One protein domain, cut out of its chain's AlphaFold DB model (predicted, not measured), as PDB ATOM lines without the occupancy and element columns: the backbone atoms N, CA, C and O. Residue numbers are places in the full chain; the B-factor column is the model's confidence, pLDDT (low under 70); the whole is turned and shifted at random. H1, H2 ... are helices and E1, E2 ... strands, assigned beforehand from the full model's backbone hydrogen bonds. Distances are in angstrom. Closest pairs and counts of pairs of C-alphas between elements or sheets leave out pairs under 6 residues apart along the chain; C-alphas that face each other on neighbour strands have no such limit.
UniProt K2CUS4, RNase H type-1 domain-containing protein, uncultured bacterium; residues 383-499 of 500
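Overview. This is residues 383 to 499 of the 500 residues of the protein "RNase H type-1 domain-containing protein" of uncultured bacterium (UniProt K2CUS4). A long, strongly twisted hairpin of two strands, E4 and E5, runs through the middle of the domain, with E1 along one side of it and E6 and E7, one beyond the other, along its other side. Five short helices and one long loop, residues 405 to 417, lie around this sheet, and a small second sheet, E2 and E3, is set off from its strands. The printed part has 117 residues, with named elements in the order H1 E1 H2 E2 H3 H4 E3 H5 E4 E5 E6 E7; the class is mixed, helices and strands. Both sheets are antiparallel, and the larger one is branched at E5. The whole is compact, with a radius of gyration of the C-alphas of 14.0 A and spans of 39 by 32 by 26 A.

Along the chain. E4 is residues 459 to 468, 26.7 A long, with C-alpha 459 at (-14.690, 25.796, -27.408). E5, residues 474 to 483, is 29.6 A long. E6 is residues 486 to 491, 16.6 A, and E7 is residues 496 to 498, with C-alpha 498 at (8.644, 8.794, -36.592). E1, residues 395 to 399, spans 13.4 A. E2 is residues 418 to 420 and E3 residues 439 to 441. The helices are H1, residues 383 to 387, beginning at C-alpha 383 (2.739, 28.935, -26.123); H2, 401 to 404; H3, 422 to 426; H4, 428 to 431; and H5, 449 to 453.

Arrangement. E4, E5 and E6 form a meander, each strand the antiparallel neighbour of the one before. In the hairpin of E4 and E5, N 465 and O 478 are 2.8 A apart, within hydrogen-bond range; in that of E5 and E6, N 481 and O 488 are at 2.8 A. E7 is beside residues 474 to 476 of E5, with N 475 and O 497 at 2.8 A. E1 lies on the other side of E4 from E5, with N 398 and O 464 at 3.0 A. H2 is on this sheet at a height of 5.8 A, over none of its strands; its closest C-alphas to E4 are those of Thr 401 and Ile 462, 4.7 A. H1 and H4 only graze the sheet, with residues 383 to 386 and 429 to 430. H3 is only just not on it, with 4 pairs of C-alphas within 10 A, and is close to H4 but not clearly touching: the closest C-alphas, those of Leu 425 and Asn 431, are 4.9 A apart. H5 is not on it. E2 and E3 are antiparallel, with N 419 and O 440 at 2.8 A. The O i to N i+4 pair is within hydrogen-bond range in H1 and H5; H3 has 0 of 1, but 2 of 2 O i to N i+3 pairs; H2 and H4 are too short for an O i to N i+4 pair.

Size, cuts and confidence. The C-alphas farthest apart, those of Asp 407 and Glu 471, are 41.8 A apart. The printed part has no cut. The link from H2 to E2, residues 405 to 417, is long. The mean pLDDT of the printed part is 80.1; residues 389 to 393, 425 to 435, 470 to 471 and 493 to 499 are under 70.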
ATOM      1  N   TYR A 383       3.632  27.803 -26.357       80.19
ATOM      2  CA  TYR A 383       2.739  28.935 -26.123       80.19
ATOM      3  C   TYR A 383       3.382  30.261 -26.553       80.19
ATOM      4  O   TYR A 383       2.752  31.032 -27.277       80.19
ATOM      5  N   ASP A 384       4.634  30.514 -26.180       78.38
ATOM      6  CA  ASP A 384       5.371  31.727 -26.537       78.38
ATOM      7  C   ASP A 384       5.572  31.810 -28.065       78.38
ATOM      8  O   ASP A 384       5.312  32.851 -28.670       78.38
ATOM      9  N   CYS A 385       5.916  30.696 -28.724       78.69
ATOM     10  CA  CYS A 385       6.038  30.635 -30.185       78.69
ATOM     11  C   CYS A 385       4.704  30.912 -30.894       78.69
ATOM     12  O   CYS A 385       4.642  31.703 -31.837       78.69
ATOM     13  N   VAL A 386       3.626  30.262 -30.450       77.69
ATOM     14  CA  VAL A 386       2.295  30.383 -31.056       77.69
ATOM     15  C   VAL A 386       1.693  31.767 -30.805       77.69
ATOM     16  O   VAL A 386       1.096  32.341 -31.714       77.69
ATOM     17  N   SER A 387       1.848  32.326 -29.602       74.06
ATOM     18  CA  SER A 387       1.303  33.640 -29.233       74.06
ATOM     19  C   SER A 387       1.992  34.794 -29.960       74.06
ATOM     20  O   SER A 387       1.333  35.762 -30.336       74.06
ATOM     21  N   GLN A 388       3.294  34.680 -30.227       71.38
ATOM     22  CA  GLN A 388       4.059  35.695 -30.956       71.38
ATOM     23  C   GLN A 388       3.952  35.547 -32.485       71.38
ATOM     24  O   GLN A 388       4.642  36.255 -33.216       71.38
ATOM     25  N   ASN A 389       3.106  34.631 -32.989       68.69
ATOM     26  CA  ASN A 389       3.057  34.225 -34.403       68.69
ATOM     27  C   ASN A 389       4.437  33.833 -34.966       68.69
ATOM     28  O   ASN A 389       4.662  33.866 -36.175       68.69
ATOM     29  N   LEU A 390       5.356  33.406 -34.099       62.25
ATOM     30  CA  LEU A 390       6.686  32.924 -34.457       62.25
ATOM     31  C   LEU A 390       6.632  31.440 -34.822       62.25
ATOM     32  O   LEU A 390       7.503  30.666 -34.426       62.25
ATOM     33  N   VAL A 391       5.595  31.036 -35.566       62.53
ATOM     34  CA  VAL A 391       5.510  29.697 -36.154       62.53
ATOM     35  C   VAL A 391       6.689  29.574 -37.118       62.53
ATOM     36  O   VAL A 391       6.667  30.063 -38.243       62.53
ATOM     37  N   ASN A 392       7.777  29.024 -36.599       64.25
ATOM     38  CA  ASN A 392       9.035  28.830 -37.294       64.25
ATOM     39  C   ASN A 392       8.978  27.521 -38.101       64.25
ATOM     40  O   ASN A 392       7.989  26.793 -38.065       64.25
ATOM     41  N   GLU A 393      10.062  27.169 -38.789       62.28
ATOM     42  CA  GLU A 393      10.149  25.904 -39.543       62.28
ATOM     43  C   GLU A 393      10.012  24.627 -38.679       62.28
ATOM     44  O   GLU A 393       9.937  23.526 -39.226       62.28
ATOM     45  N   ASN A 394      10.012  24.737 -37.343       72.62
ATOM     46  CA  ASN A 394       9.977  23.591 -36.433       72.62
ATOM     47  C   ASN A 394       8.580  23.285 -35.887       72.62
ATOM     48  O   ASN A 394       8.381  22.178 -35.390       72.62
ATOM     49  N   TYR A 395       7.628  24.217 -35.969       78.62
ATOM     50  CA  TYR A 395       6.270  24.020 -35.467       78.62
ATOM     51  C   TYR A 395       5.256  24.131 -36.601       78.62
ATOM     52  O   TYR A 395       5.198  25.135 -37.301       78.62
ATOM     53  N   PHE A 396       4.401  23.125 -36.745       80.00
ATOM     54  CA  PHE A 396       3.281  23.148 -37.679       80.00
ATOM     55  C   PHE A 396       1.984  23.272 -36.898       80.00
ATOM     56  O   PHE A 396       1.671  22.418 -36.073       80.00
ATOM     57  N   LEU A 397       1.223  24.329 -37.171       85.00
ATOM     58  CA  LEU A 397      -0.068  24.595 -36.548       85.00
ATOM     59  C   LEU A 397      -1.186  24.338 -37.562       85.00
ATOM     60  O   LEU A 397      -1.187  24.935 -38.639       85.00
ATOM     61  N   LYS A 398      -2.159  23.492 -37.213       86.62
ATOM     62  CA  LYS A 398      -3.330  23.224 -38.060       86.62
ATOM     63  C   LYS A 398      -4.621  23.316 -37.262       86.62
ATOM     64  O   LYS A 398      -4.733  22.719 -36.194       86.62
ATOM     65  N   ASP A 399      -5.594  24.034 -37.815       90.44
ATOM     66  CA  ASP A 399      -6.963  24.052 -37.305       90.44
ATOM     67  C   ASP A 399      -7.671  22.742 -37.662       90.44
ATOM     68  O   ASP A 399      -7.713  22.343 -38.827       90.44
ATOM     69  N   ILE A 400      -8.167  22.056 -36.635       91.19
ATOM     70  CA  ILE A 400      -8.845  20.760 -36.721       91.19
ATOM     71  C   ILE A 400     -10.221  20.807 -36.056       91.19
ATOM     72  O   ILE A 400     -10.789  19.763 -35.750       91.19
ATOM     73  N   THR A 401     -10.765  22.004 -35.823       92.50
ATOM     74  CA  THR A 401     -12.015  22.207 -35.078       92.50
ATOM     75  C   THR A 401     -13.168  21.373 -35.638       92.50
ATOM     76  O   THR A 401     -13.831  20.672 -34.874       92.50
ATOM     77  N   ASP A 402     -13.332  21.342 -36.962       91.19
ATOM     78  CA  ASP A 402     -14.419  20.621 -37.646       91.19
ATOM     79  C   ASP A 402     -14.365  19.091 -37.475       91.19
ATOM     80  O   ASP A 402     -15.356  18.404 -37.722       91.19
ATOM     81  N   LEU A 403     -13.224  18.534 -37.044       89.38
ATOM     82  CA  LEU A 403     -13.090  17.104 -36.736       89.38
ATOM     83  C   LEU A 403     -13.609  16.755 -35.336       89.38
ATOM     84  O   LEU A 403     -13.874  15.590 -35.047       89.38
ATOM     85  N   PHE A 404     -13.763  17.754 -34.465       90.06
ATOM     86  CA  PHE A 404     -14.140  17.571 -33.064       90.06
ATOM     87  C   PHE A 404     -15.484  18.198 -32.728       90.06
ATOM     88  O   PHE A 404     -16.168  17.692 -31.837       90.06
ATOM     89  N   ILE A 405     -15.854  19.293 -33.394       92.00
ATOM     90  CA  ILE A 405     -17.018  20.108 -33.059       92.00
ATOM     91  C   ILE A 405     -17.817  20.430 -34.313       92.00
ATOM     92  O   ILE A 405     -17.271  20.838 -35.332       92.00
ATOM     93  N   LYS A 406     -19.138  20.305 -34.198       92.50
ATOM     94  CA  LYS A 406     -20.100  20.809 -35.175       92.50
ATOM     95  C   LYS A 406     -21.312  21.367 -34.443       92.50
ATOM     96  O   LYS A 406     -21.804  20.732 -33.514       92.50
ATOM     97  N   ASP A 407     -21.775  22.549 -34.841       89.81
ATOM     98  CA  ASP A 407     -22.928  23.226 -34.227       89.81
ATOM     99  C   ASP A 407     -22.805  23.343 -32.688       89.81
ATOM    100  O   ASP A 407     -23.751  23.063 -31.948       89.81
ATOM    101  N   ASN A 408     -21.608  23.708 -32.202       87.25
ATOM    102  CA  ASN A 408     -21.239  23.796 -30.777       87.25
ATOM    103  C   ASN A 408     -21.440  22.494 -29.981       87.25
ATOM    104  O   ASN A 408     -21.692  22.517 -28.776       87.25
ATOM    105  N   LYS A 409     -21.353  21.339 -30.647       93.44
ATOM    106  CA  LYS A 409     -21.426  20.020 -30.013       93.44
ATOM    107  C   LYS A 409     -20.237  19.164 -30.400       93.44
ATOM    108  O   LYS A 409     -19.811  19.168 -31.553       93.44
ATOM    109  N   LEU A 410     -19.756  18.381 -29.435       94.06
ATOM    110  CA  LEU A 410     -18.736  17.368 -29.687       94.06
ATOM    111  C   LEU A 410     -19.262  16.313 -30.671       94.06
ATOM    112  O   LEU A 410     -20.362  15.786 -30.498       94.06
ATOM    113  N   LEU A 411     -18.452  15.997 -31.680       93.06
ATOM    114  CA  LEU A 411     -18.735  14.979 -32.697       93.06
ATOM    115  C   LEU A 411     -18.478  13.546 -32.213       93.06
ATOM    116  O   LEU A 411     -18.898  12.594 -32.866       93.06
ATOM    117  N   PHE A 412     -17.814  13.395 -31.070       90.38
ATOM    118  CA  PHE A 412     -17.504  12.117 -30.442       90.38
ATOM    119  C   PHE A 412     -18.208  11.985 -29.087       90.38
ATOM    120  O   PHE A 412     -18.664  12.959 -28.484       90.38
ATOM    121  N   THR A 413     -18.295  10.755 -28.604       91.12
ATOM    122  CA  THR A 413     -18.985  10.352 -27.381       91.12
ATOM    123  C   THR A 413     -18.027   9.649 -26.421       91.12
ATOM    124  O   THR A 413     -16.851   9.450 -26.708       91.12
ATOM    125  N   ASN A 414     -18.532   9.208 -25.269       86.25
ATOM    126  CA  ASN A 414     -17.764   8.378 -24.339       86.25
ATOM    127  C   ASN A 414     -17.426   6.970 -24.873       86.25
ATOM    128  O   ASN A 414     -16.695   6.247 -24.202       86.25
ATOM    129  N   LYS A 415     -17.977   6.562 -26.025       87.19
ATOM    130  CA  LYS A 415     -17.668   5.279 -26.677       87.19
ATOM    131  C   LYS A 415     -16.479   5.368 -27.630       87.19
ATOM    132  O   LYS A 415     -15.915   4.336 -27.984       87.19
ATOM    133  N   ASP A 416     -16.112   6.577 -28.036       87.12
ATOM    134  CA  ASP A 416     -15.037   6.821 -28.984       87.12
ATOM    135  C   ASP A 416     -13.714   6.918 -28.221       87.12
ATOM    136  O   ASP A 416     -13.520   7.805 -27.391       87.12
ATOM    137  N   SER A 417     -12.810   5.971 -28.467       83.06
ATOM    138  CA  SER A 417     -11.502   5.911 -27.801       83.06
ATOM    139  C   SER A 417     -10.366   6.474 -28.653       83.06
ATOM    140  O   SER A 417      -9.327   6.836 -28.103       83.06
ATOM    141  N   VAL A 418     -10.549   6.572 -29.974       87.19
ATOM    142  CA  VAL A 418      -9.521   7.006 -30.932       87.19
ATOM    143  C   VAL A 418     -10.144   7.875 -32.023       87.19
ATOM    144  O   VAL A 418     -11.203   7.544 -32.550       87.19
ATOM    145  N   ILE A 419      -9.454   8.951 -32.400       86.50
ATOM    146  CA  ILE A 419      -9.761   9.805 -33.550       86.50
ATOM    147  C   ILE A 419      -8.608   9.698 -34.554       86.50
ATOM    148  O   ILE A 419      -7.442   9.864 -34.195       86.50
ATOM    149  N   ASP A 420      -8.929   9.418 -35.819       87.19
ATOM    150  CA  ASP A 420      -7.948   9.370 -36.907       87.19
ATOM    151  C   ASP A 420      -7.787  10.762 -37.532       87.19
ATOM    152  O   ASP A 420      -8.675  11.257 -38.225       87.19
ATOM    153  N   LEU A 421      -6.639  11.393 -37.287       85.25
ATOM    154  CA  LEU A 421      -6.273  12.679 -37.873       85.25
ATOM    155  C   LEU A 421      -5.387  12.527 -39.115       85.25
ATOM    156  O   LEU A 421      -4.856  13.515 -39.605       85.25
ATOM    157  N   SER A 422      -5.205  11.327 -39.669       81.38
ATOM    158  CA  SER A 422      -4.285  11.113 -40.799       81.38
ATOM    159  C   SER A 422      -4.649  11.930 -42.045       81.38
ATOM    160  O   SER A 422      -3.773  12.236 -42.850       81.38
ATOM    161  N   SER A 423      -5.914  12.330 -42.201       77.12
ATOM    162  CA  SER A 423      -6.364  13.207 -43.289       77.12
ATOM    163  C   SER A 423      -5.700  14.586 -43.266       77.12
ATOM    164  O   SER A 423      -5.511  15.185 -44.323       77.12
ATOM    165  N   ILE A 424      -5.281  15.081 -42.097       76.56
ATOM    166  CA  ILE A 424      -4.612  16.384 -41.983       76.56
ATOM    167  C   ILE A 424      -3.171  16.339 -42.505       76.56
ATOM    168  O   ILE A 424      -2.616  17.377 -42.855       76.56
ATOM    169  N   LEU A 425      -2.578  15.140 -42.592       68.44
ATOM    170  CA  LEU A 425      -1.234  14.924 -43.135       68.44
ATOM    171  C   LEU A 425      -1.180  15.135 -44.655       68.44
ATOM    172  O   LEU A 425      -0.095  15.158 -45.218       68.44
ATOM    173  N   LEU A 426      -2.324  15.297 -45.329       65.88
ATOM    174  CA  LEU A 426      -2.378  15.611 -46.761       65.88
ATOM    175  C   LEU A 426      -1.899  17.039 -47.078       65.88
ATOM    176  O   LEU A 426      -1.640  17.353 -48.238       65.88
ATOM    177  N   ASP A 427      -1.747  17.892 -46.062       65.69
ATOM    178  CA  ASP A 427      -1.103  19.199 -46.180       65.69
ATOM    179  C   ASP A 427       0.395  19.021 -46.495       65.69
ATOM    180  O   ASP A 427       1.119  18.369 -45.739       65.69
ATOM    181  N   SER A 428       0.877  19.582 -47.612       57.78
ATOM    182  CA  SER A 428       2.241  19.356 -48.123       57.78
ATOM    183  C   SER A 428       3.338  19.706 -47.115       57.78
ATOM    184  O   SER A 428       4.407  19.097 -47.133       57.78
ATOM    185  N   ASN A 429       3.063  20.639 -46.201       63.22
ATOM    186  CA  ASN A 429       4.004  21.046 -45.158       63.22
ATOM    187  C   ASN A 429       4.098  20.026 -44.012       63.22
ATOM    188  O   ASN A 429       5.158  19.876 -43.417       63.22
ATOM    189  N   ILE A 430       3.025  19.276 -43.741       63.72
ATOM    190  CA  ILE A 430       2.953  18.274 -42.665       63.72
ATOM    191  C   ILE A 430       3.342  16.878 -43.182       63.72
ATOM    192  O   ILE A 430       4.023  16.119 -42.489       63.72
ATOM    193  N   ASN A 431       2.974  16.556 -44.427       57.72
ATOM    194  CA  ASN A 431       3.253  15.268 -45.080       57.72
ATOM    195  C   ASN A 431       4.758  14.951 -45.175       57.72
ATOM    196  O   ASN A 431       5.183  13.798 -45.230       57.72
ATOM    197  N   THR A 432       5.597  15.990 -45.199       58.19
ATOM    198  CA  THR A 432       7.060  15.846 -45.212       58.19
ATOM    199  C   THR A 432       7.640  15.446 -43.852       58.19
ATOM    200  O   THR A 432       8.788  15.003 -43.796       58.19
ATOM    201  N   VAL A 433       6.852  15.548 -42.772       61.06
ATOM    202  CA  VAL A 433       7.287  15.361 -41.380       61.06
ATOM    203  C   VAL A 433       6.791  14.039 -40.794       61.06
ATOM    204  O   VAL A 433       7.583  13.325 -40.186       61.06
ATOM    205  N   ILE A 434       5.524  13.668 -40.998       66.44
ATOM    206  CA  ILE A 434       4.929  12.448 -40.421       66.44
ATOM    207  C   ILE A 434       4.496  11.501 -41.545       66.44
ATOM    208  O   ILE A 434       3.612  11.833 -42.328       66.44
ATOM    209  N   LYS A 435       5.080  10.293 -41.603       66.31
ATOM    210  CA  LYS A 435       4.723   9.256 -42.601       66.31
ATOM    211  C   LYS A 435       3.833   8.122 -42.076       66.31
ATOM    212  O   LYS A 435       3.474   7.229 -42.841       66.31
ATOM    213  N   GLN A 436       3.489   8.132 -40.790       73.69
ATOM    214  CA  GLN A 436       2.598   7.147 -40.165       73.69
ATOM    215  C   GLN A 436       1.214   7.739 -39.890       73.69
ATOM    216  O   GLN A 436       1.059   8.958 -39.864       73.69
ATOM    217  N   LYS A 437       0.210   6.885 -39.647       78.56
ATOM    218  CA  LYS A 437      -1.121   7.357 -39.239       78.56
ATOM    219  C   LYS A 437      -1.033   8.202 -37.966       78.56
ATOM    220  O   LYS A 437      -0.367   7.810 -37.006       78.56
ATOM    221  N   LEU A 438      -1.748   9.323 -37.951       80.81
ATOM    222  CA  LEU A 438      -1.872  10.187 -36.781       80.81
ATOM    223  C   LEU A 438      -3.139   9.799 -36.013       80.81
ATOM    224  O   LEU A 438      -4.201  10.381 -36.207       80.81
ATOM    225  N   LEU A 439      -3.028   8.764 -35.179       84.06
ATOM    226  CA  LEU A 439      -4.122   8.287 -34.332       84.06
ATOM    227  C   LEU A 439      -4.039   8.948 -32.955       84.06
ATOM    228  O   LEU A 439      -3.011   8.850 -32.289       84.06
ATOM    229  N   VAL A 440      -5.122   9.601 -32.542       82.44
ATOM    230  CA  VAL A 440      -5.220  10.354 -31.288       82.44
ATOM    231  C   VAL A 440      -6.163   9.632 -30.343       82.44
ATOM    232  O   VAL A 440      -7.342   9.471 -30.641       82.44
ATOM    233  N   ASN A 441      -5.665   9.207 -29.194       82.12
ATOM    234  CA  ASN A 441      -6.439   8.495 -28.188       82.12
ATOM    235  C   ASN A 441      -7.144   9.491 -27.250       82.12
ATOM    236  O   ASN A 441      -6.503  10.317 -26.591       82.12
ATOM    237  N   ILE A 442      -8.469   9.404 -27.148       81.88
ATOM    238  CA  ILE A 442      -9.275  10.256 -26.263       81.88
ATOM    239  C   ILE A 442      -9.077   9.818 -24.806       81.88
ATOM    240  O   ILE A 442      -9.152   8.638 -24.480       81.88
ATOM    241  N   GLY A 443      -8.845  10.781 -23.913       75.62
ATOM    242  CA  GLY A 443      -8.480  10.540 -22.514       75.62
ATOM    243  C   GLY A 443      -6.983  10.320 -22.288       75.62
ATOM    244  O   GLY A 443      -6.553  10.281 -21.138       75.62
ATOM    245  N   TYR A 444      -6.200  10.234 -23.364       75.00
ATOM    246  CA  TYR A 444      -4.779   9.913 -23.313       75.00
ATOM    247  C   TYR A 444      -3.903  10.960 -24.012       75.00
ATOM    248  O   TYR A 444      -2.990  11.507 -23.397       75.00
ATOM    249  N   ASP A 445      -4.198  11.264 -25.276       77.56
ATOM    250  CA  ASP A 445      -3.543  12.318 -26.064       77.56
ATOM    251  C   ASP A 445      -4.312  13.646 -25.974       77.56
ATOM    252  O   ASP A 445      -3.738  14.728 -26.071       77.56
ATOM    253  N   LEU A 446      -5.623  13.539 -25.748       81.50
ATOM    254  CA  LEU A 446      -6.569  14.630 -25.542       81.50
ATOM    255  C   LEU A 446      -7.403  14.383 -24.287       81.50
ATOM    256  O   LEU A 446      -7.552  13.230 -23.876       81.50
ATOM    257  N   PRO A 447      -8.012  15.425 -23.694       84.06
ATOM    258  CA  PRO A 447      -8.927  15.246 -22.575       84.06
ATOM    259  C   PRO A 447     -10.079  14.308 -22.935       84.06
ATOM    260  O   PRO A 447     -10.528  14.258 -24.081       84.06
ATOM    261  N   ASN A 448     -10.558  13.541 -21.955       84.19
ATOM    262  CA  ASN A 448     -11.653  12.604 -22.194       84.19
ATOM    263  C   ASN A 448     -12.960  13.337 -22.553       84.19
ATOM    264  O   ASN A 448     -13.107  14.542 -22.325       84.19
ATOM    265  N   TYR A 449     -13.936  12.586 -23.070       87.56
ATOM    266  CA  TYR A 449     -15.240  13.130 -23.455       87.56
ATOM    267  C   TYR A 449     -15.891  13.972 -22.351       87.56
ATOM    268  O   TYR A 449     -16.375  15.061 -22.636       87.56
ATOM    269  N   LEU A 450     -15.880  13.514 -21.094       86.38
ATOM    270  CA  LEU A 450     -16.525  14.236 -19.992       86.38
ATOM    271  C   LEU A 450     -15.838  15.580 -19.709       86.38
ATOM    272  O   LEU A 450     -16.529  16.580 -19.536       86.38
ATOM    273  N   ALA A 451     -14.503  15.620 -19.740       86.44
ATOM    274  CA  ALA A 451     -13.717  16.844 -19.596       86.44
ATOM    275  C   ALA A 451     -14.028  17.856 -20.699       86.44
ATOM    276  O   ALA A 451     -14.323  19.014 -20.408       86.44
ATOM    277  N   MET A 452     -14.039  17.403 -21.954       89.00
ATOM    278  CA  MET A 452     -14.385  18.241 -23.104       89.00
ATOM    279  C   MET A 452     -15.842  18.713 -23.040       89.00
ATOM    280  O   MET A 452     -16.140  19.861 -23.354       89.00
ATOM    281  N   LYS A 453     -16.754  17.857 -22.561       90.75
ATOM    282  CA  LYS A 453     -18.188  18.146 -22.443       90.75
ATOM    283  C   LYS A 453     -18.493  19.295 -21.476       90.75
ATOM    284  O   LYS A 453     -19.488  19.981 -21.681       90.75
ATOM    285  N   GLN A 454     -17.664  19.537 -20.453       87.81
ATOM    286  CA  GLN A 454     -17.850  20.669 -19.523       87.81
ATOM    287  C   GLN A 454     -17.646  22.038 -20.166       87.81
ATOM    288  O   GLN A 454     -18.102  23.036 -19.614       87.81
ATOM    289  N   ILE A 455     -16.905  22.082 -21.271       90.56
ATOM    290  CA  ILE A 455     -16.513  23.318 -21.944       90.56
ATOM    291  C   ILE A 455     -16.970  23.342 -23.404       90.56
ATOM    292  O   ILE A 455     -16.548  24.228 -24.134       90.56
ATOM    293  N   GLU A 456     -17.800  22.390 -23.849       92.50
ATOM    294  CA  GLU A 456     -18.139  22.211 -25.271       92.50
ATOM    295  C   GLU A 456     -18.725  23.470 -25.917       92.50
ATOM    296  O   GLU A 456     -18.417  23.782 -27.062       92.50
ATOM    297  N   ASP A 457     -19.526  24.208 -25.153       91.75
ATOM    298  CA  ASP A 457     -20.209  25.433 -25.547       91.75
ATOM    299  C   ASP A 457     -19.269  26.642 -25.575       91.75
ATOM    300  O   ASP A 457     -19.593  27.672 -26.166       91.75
ATOM    301  N   LYS A 458     -18.096  26.508 -24.953       92.94
ATOM    302  CA  LYS A 458     -17.051  27.525 -24.908       92.94
ATOM    303  C   LYS A 458     -15.944  27.289 -25.923       92.94
ATOM    304  O   LYS A 458     -15.173  28.218 -26.144       92.94
ATOM    305  N   ILE A 459     -15.792  26.085 -26.481       94.50
ATOM    306  CA  ILE A 459     -14.690  25.796 -27.408       94.50
ATOM    307  C   ILE A 459     -14.909  26.570 -28.710       94.50
ATOM    308  O   ILE A 459     -15.908  26.392 -29.399       94.50
ATOM    309  N   LEU A 460     -13.933  27.410 -29.046       94.62
ATOM    310  CA  LEU A 460     -13.900  28.205 -30.270       94.62
ATOM    311  C   LEU A 460     -13.047  27.538 -31.343       94.62
ATOM    312  O   LEU A 460     -13.426  27.536 -32.510       94.62
ATOM    313  N   LYS A 461     -11.884  27.006 -30.950       94.06
ATOM    314  CA  LYS A 461     -10.965  26.323 -31.861       94.06
ATOM    315  C   LYS A 461     -10.247  25.173 -31.187       94.06
ATOM    316  O   LYS A 461      -9.918  25.243 -30.003       94.06
ATOM    317  N   ILE A 462      -9.925  24.158 -31.974       93.25
ATOM    318  CA  ILE A 462      -8.974  23.119 -31.601       93.25
ATOM    319  C   ILE A 462      -7.892  23.090 -32.665       93.25
ATOM    320  O   ILE A 462      -8.165  22.872 -33.843       93.25
ATOM    321  N   HIS A 463      -6.655  23.312 -32.241       90.81
ATOM    322  CA  HIS A 463      -5.493  23.171 -33.096       90.81
ATOM    323  C   HIS A 463      -4.682  21.949 -32.693       90.81
ATOM    324  O   HIS A 463      -4.538  21.650 -31.505       90.81
ATOM    325  N   VAL A 464      -4.081  21.309 -33.687       88.56
ATOM    326  CA  VAL A 464      -2.922  20.449 -33.472       88.56
ATOM    327  C   VAL A 464      -1.652  21.235 -33.761       88.56
ATOM    328  O   VAL A 464      -1.595  22.040 -34.694       88.56
ATOM    329  N   ILE A 465      -0.644  21.000 -32.933       85.94
ATOM    330  CA  ILE A 465       0.692  21.563 -33.046       85.94
ATOM    331  C   ILE A 465       1.653  20.391 -33.181       85.94
ATOM    332  O   ILE A 465       1.730  19.544 -32.292       85.94
ATOM    333  N   ILE A 466       2.380  20.337 -34.288       82.56
ATOM    334  CA  ILE A 466       3.400  19.322 -34.534       82.56
ATOM    335  C   ILE A 466       4.758  19.996 -34.407       82.56
ATOM    336  O   ILE A 466       5.099  20.867 -35.201       82.56
ATOM    337  N   GLU A 467       5.528  19.585 -33.411       81.19
ATOM    338  CA  GLU A 467       6.913  19.989 -33.222       81.19
ATOM    339  C   GLU A 467       7.836  18.975 -33.902       81.19
ATOM    340  O   GLU A 467       7.793  17.777 -33.613       81.19
ATOM    341  N   ARG A 468       8.711  19.456 -34.778       76.69
ATOM    342  CA  ARG A 468       9.781  18.668 -35.383       76.69
ATOM    343  C   ARG A 468      11.045  18.766 -34.534       76.69
ATOM    344  O   ARG A 468      11.654  19.829 -34.446       76.69
ATOM    345  N   ASN A 469      11.500  17.635 -33.995       71.75
ATOM    346  CA  ASN A 469      12.812  17.571 -33.363       71.75
ATOM    347  C   ASN A 469      13.907  17.545 -34.451       71.75
ATOM    348  O   ASN A 469      13.829  16.763 -35.396       71.75
ATOM    349  N   ARG A 470      14.916  18.421 -34.353       65.56
ATOM    350  CA  ARG A 470      16.032  18.487 -35.322       65.56
ATOM    351  C   ARG A 470      17.115  17.438 -35.072       65.56
ATOM    352  O   ARG A 470      17.840  17.087 -35.996       65.56
ATOM    353  N   GLU A 471      17.220  16.960 -33.840       68.75
ATOM    354  CA  GLU A 471      18.257  16.033 -33.376       68.75
ATOM    355  C   GLU A 471      17.781  14.575 -33.375       68.75
ATOM    356  O   GLU A 471      18.572  13.657 -33.170       68.75
ATOM    357  N   SER A 472      16.486  14.341 -33.605       71.88
ATOM    358  CA  SER A 472      15.925  12.999 -33.707       71.88
ATOM    359  C   SER A 472      14.932  12.876 -34.848       71.88
ATOM    360  O   SER A 472      14.278  13.829 -35.261       71.88
ATOM    361  N   ASN A 473      14.758  11.640 -35.288       71.38
ATOM    362  CA  ASN A 473      13.760  11.227 -36.261       71.38
ATOM    363  C   ASN A 473      12.362  11.162 -35.627       71.38
ATOM    364  O   ASN A 473      11.625  10.210 -35.852       71.38
ATOM    365  N   LEU A 474      12.004  12.111 -34.754       74.62
ATOM    366  CA  LEU A 474      10.762  12.081 -33.984       74.62
ATOM    367  C   LEU A 474      10.072  13.451 -33.971       74.62
ATOM    368  O   LEU A 474      10.714  14.482 -33.801       74.62
ATOM    369  N   ALA A 475       8.751  13.450 -34.140       77.50
ATOM    370  CA  ALA A 475       7.886  14.615 -34.001       77.50
ATOM    371  C   ALA A 475       7.038  14.482 -32.740       77.50
ATOM    372  O   ALA A 475       6.564  13.385 -32.430       77.50
ATOM    373  N   SER A 476       6.801  15.599 -32.065       79.62
ATOM    374  CA  SER A 476       5.891  15.680 -30.926       79.62
ATOM    375  C   SER A 476       4.576  16.319 -31.349       79.62
ATOM    376  O   SER A 476       4.561  17.258 -32.139       79.62
ATOM    377  N   CYS A 477       3.461  15.806 -30.834       81.31
ATOM    378  CA  CYS A 477       2.130  16.336 -31.114       81.31
ATOM    379  C   CYS A 477       1.535  16.929 -29.839       81.31
ATOM    380  O   CYS A 477       1.460  16.252 -28.813       81.31
ATOM    381  N   PHE A 478       1.076  18.169 -29.934       85.31
ATOM    382  CA  PHE A 478       0.388  18.899 -28.880       85.31
ATOM    383  C   PHE A 478      -0.956  19.377 -29.409       85.31
ATOM    384  O   PHE A 478      -1.154  19.528 -30.615       85.31
ATOM    385  N   PHE A 479      -1.875  19.655 -28.499       88.62
ATOM    386  CA  PHE A 479      -3.168  20.228 -28.825       88.62
ATOM    387  C   PHE A 479      -3.331  21.559 -28.122       88.62
ATOM    388  O   PHE A 479      -2.924  21.719 -26.976       88.62
ATOM    389  N   ARG A 480      -3.956  22.510 -28.805       90.81
ATOM    390  CA  ARG A 480      -4.364  23.790 -28.232       90.81
ATOM    391  C   ARG A 480      -5.867  23.910 -28.391       90.81
ATOM    392  O   ARG A 480      -6.363  23.993 -29.510       90.81
ATOM    393  N   ILE A 481      -6.580  23.919 -27.275       92.19
ATOM    394  CA  ILE A 481      -8.024  24.129 -27.216       92.19
ATOM    395  C   ILE A 481      -8.242  25.581 -26.800       92.19
ATOM    396  O   ILE A 481      -7.943  25.966 -25.672       92.19
ATOM    397  N   ILE A 482      -8.738  26.392 -27.723       92.56
ATOM    398  CA  ILE A 482      -9.076  27.791 -27.480       92.56
ATOM    399  C   ILE A 482     -10.548  27.844 -27.118       92.56
ATOM    400  O   ILE A 482     -11.397  27.353 -27.863       92.56
ATOM    401  N   THR A 483     -10.848  28.456 -25.983       93.06
ATOM    402  CA  THR A 483     -12.216  28.692 -25.535       93.06
ATOM    403  C   THR A 483     -12.507  30.187 -25.452       93.06
ATOM    404  O   THR A 483     -11.621  31.013 -25.662       93.06
ATOM    405  N   THR A 484     -13.741  30.550 -25.114       93.62
ATOM    406  CA  THR A 484     -14.133  31.946 -24.879       93.62
ATOM    407  C   THR A 484     -13.376  32.627 -23.736       93.62
ATOM    408  O   THR A 484     -13.334  33.852 -23.708       93.62
ATOM    409  N   ASP A 485     -12.836  31.871 -22.771       90.19
ATOM    410  CA  ASP A 485     -12.261  32.421 -21.531       90.19
ATOM    411  C   ASP A 485     -10.821  31.971 -21.220       90.19
ATOM    412  O   ASP A 485     -10.177  32.533 -20.328       90.19
ATOM    413  N   ARG A 486     -10.286  30.985 -21.949       88.69
ATOM    414  CA  ARG A 486      -8.936  30.443 -21.739       88.69
ATOM    415  C   ARG A 486      -8.401  29.657 -22.931       88.69
ATOM    416  O   ARG A 486      -9.161  29.210 -23.794       88.69
ATOM    417  N   GLU A 487      -7.103  29.399 -22.907       88.38
ATOM    418  CA  GLU A 487      -6.418  28.447 -23.774       88.38
ATOM    419  C   GLU A 487      -5.912  27.257 -22.966       88.38
ATOM    420  O   GLU A 487      -5.248  27.418 -21.942       88.38
ATOM    421  N   ILE A 488      -6.205  26.053 -23.448       88.06
ATOM    422  CA  ILE A 488      -5.777  24.808 -22.826       88.06
ATOM    423  C   ILE A 488      -4.807  24.123 -23.780       88.06
ATOM    424  O   ILE A 488      -5.204  23.622 -24.832       88.06
ATOM    425  N   TYR A 489      -3.532  24.103 -23.410       85.62
ATOM    426  CA  TYR A 489      -2.514  23.348 -24.130       85.62
ATOM    427  C   TYR A 489      -2.428  21.961 -23.530       85.62
ATOM    428  O   TYR A 489      -2.369  21.838 -22.312       85.62
ATOM    429  N   VAL A 490      -2.434  20.930 -24.366       82.56
ATOM    430  CA  VAL A 490      -2.508  19.537 -23.943       82.56
ATOM    431  C   VAL A 490      -1.456  18.693 -24.652       82.56
ATOM    432  O   VAL A 490      -1.253  18.826 -25.858       82.56
ATOM    433  N   THR A 491      -0.799  17.804 -23.913       76.69
ATOM    434  CA  THR A 491       0.141  16.818 -24.451       76.69
ATOM    435  C   THR A 491       0.254  15.589 -23.556       76.69
ATOM    436  O   THR A 491      -0.164  15.588 -22.398       76.69
ATOM    437  N   ASN A 492       0.862  14.533 -24.084       70.38
ATOM    438  CA  ASN A 492       1.332  13.393 -23.311       70.38
ATOM    439  C   ASN A 492       2.863  13.343 -23.432       70.38
ATOM    440  O   ASN A 492       3.390  13.562 -24.521       70.38
ATOM    441  N   ILE A 493       3.577  13.024 -22.345       55.59
ATOM    442  CA  ILE A 493       5.051  13.141 -22.167       55.59
ATOM    443  C   ILE A 493       5.873  12.468 -23.293       55.59
ATOM    444  O   ILE A 493       7.080  12.649 -23.410       55.59
ATOM    445  N   THR A 494       5.257  11.626 -24.121       54.53
ATOM    446  CA  THR A 494       5.957  10.644 -24.960       54.53
ATOM    447  C   THR A 494       5.288  10.381 -26.314       54.53
ATOM    448  O   THR A 494       5.497   9.322 -26.920       54.53
ATOM    449  N   ASN A 495       4.496  11.316 -26.838       58.50
ATOM    450  CA  ASN A 495       4.016  11.209 -28.216       58.50
ATOM    451  C   ASN A 495       5.133  11.539 -29.191       58.50
ATOM    452  O   ASN A 495       5.327  12.689 -29.544       58.50
ATOM    453  N   LYS A 496       5.877  10.510 -29.593       64.31
ATOM    454  CA  LYS A 496       6.953  10.604 -30.571       64.31
ATOM    455  C   LYS A 496       6.521   9.862 -31.836       64.31
ATOM    456  O   LYS A 496       6.417   8.636 -31.828       64.31
ATOM    457  N   PHE A 497       6.221  10.604 -32.895       65.56
ATOM    458  CA  PHE A 497       5.910  10.076 -34.226       65.56
ATOM    459  C   PHE A 497       7.193   9.992 -35.041       65.56
ATOM    460  O   PHE A 497       7.968  10.934 -35.005       65.56
ATOM    461  N   LEU A 498       7.429   8.909 -35.782       54.78
ATOM    462  CA  LEU A 498       8.644   8.794 -36.592       54.78
ATOM    463  C   LEU A 498       8.651   9.816 -37.744       54.78
ATOM    464  O   LEU A 498       7.779   9.801 -38.616       54.78
ATOM    465  N   ILE A 499       9.668  10.672 -37.725       58.56
ATOM    466  CA  ILE A 499      10.203  11.438 -38.853       58.56
ATOM    467  C   ILE A 499      11.264  10.545 -39.510       58.56
ATOM    468  O   ILE A 499      11.805   9.658 -38.864       58.56
TER     469      ILE A 499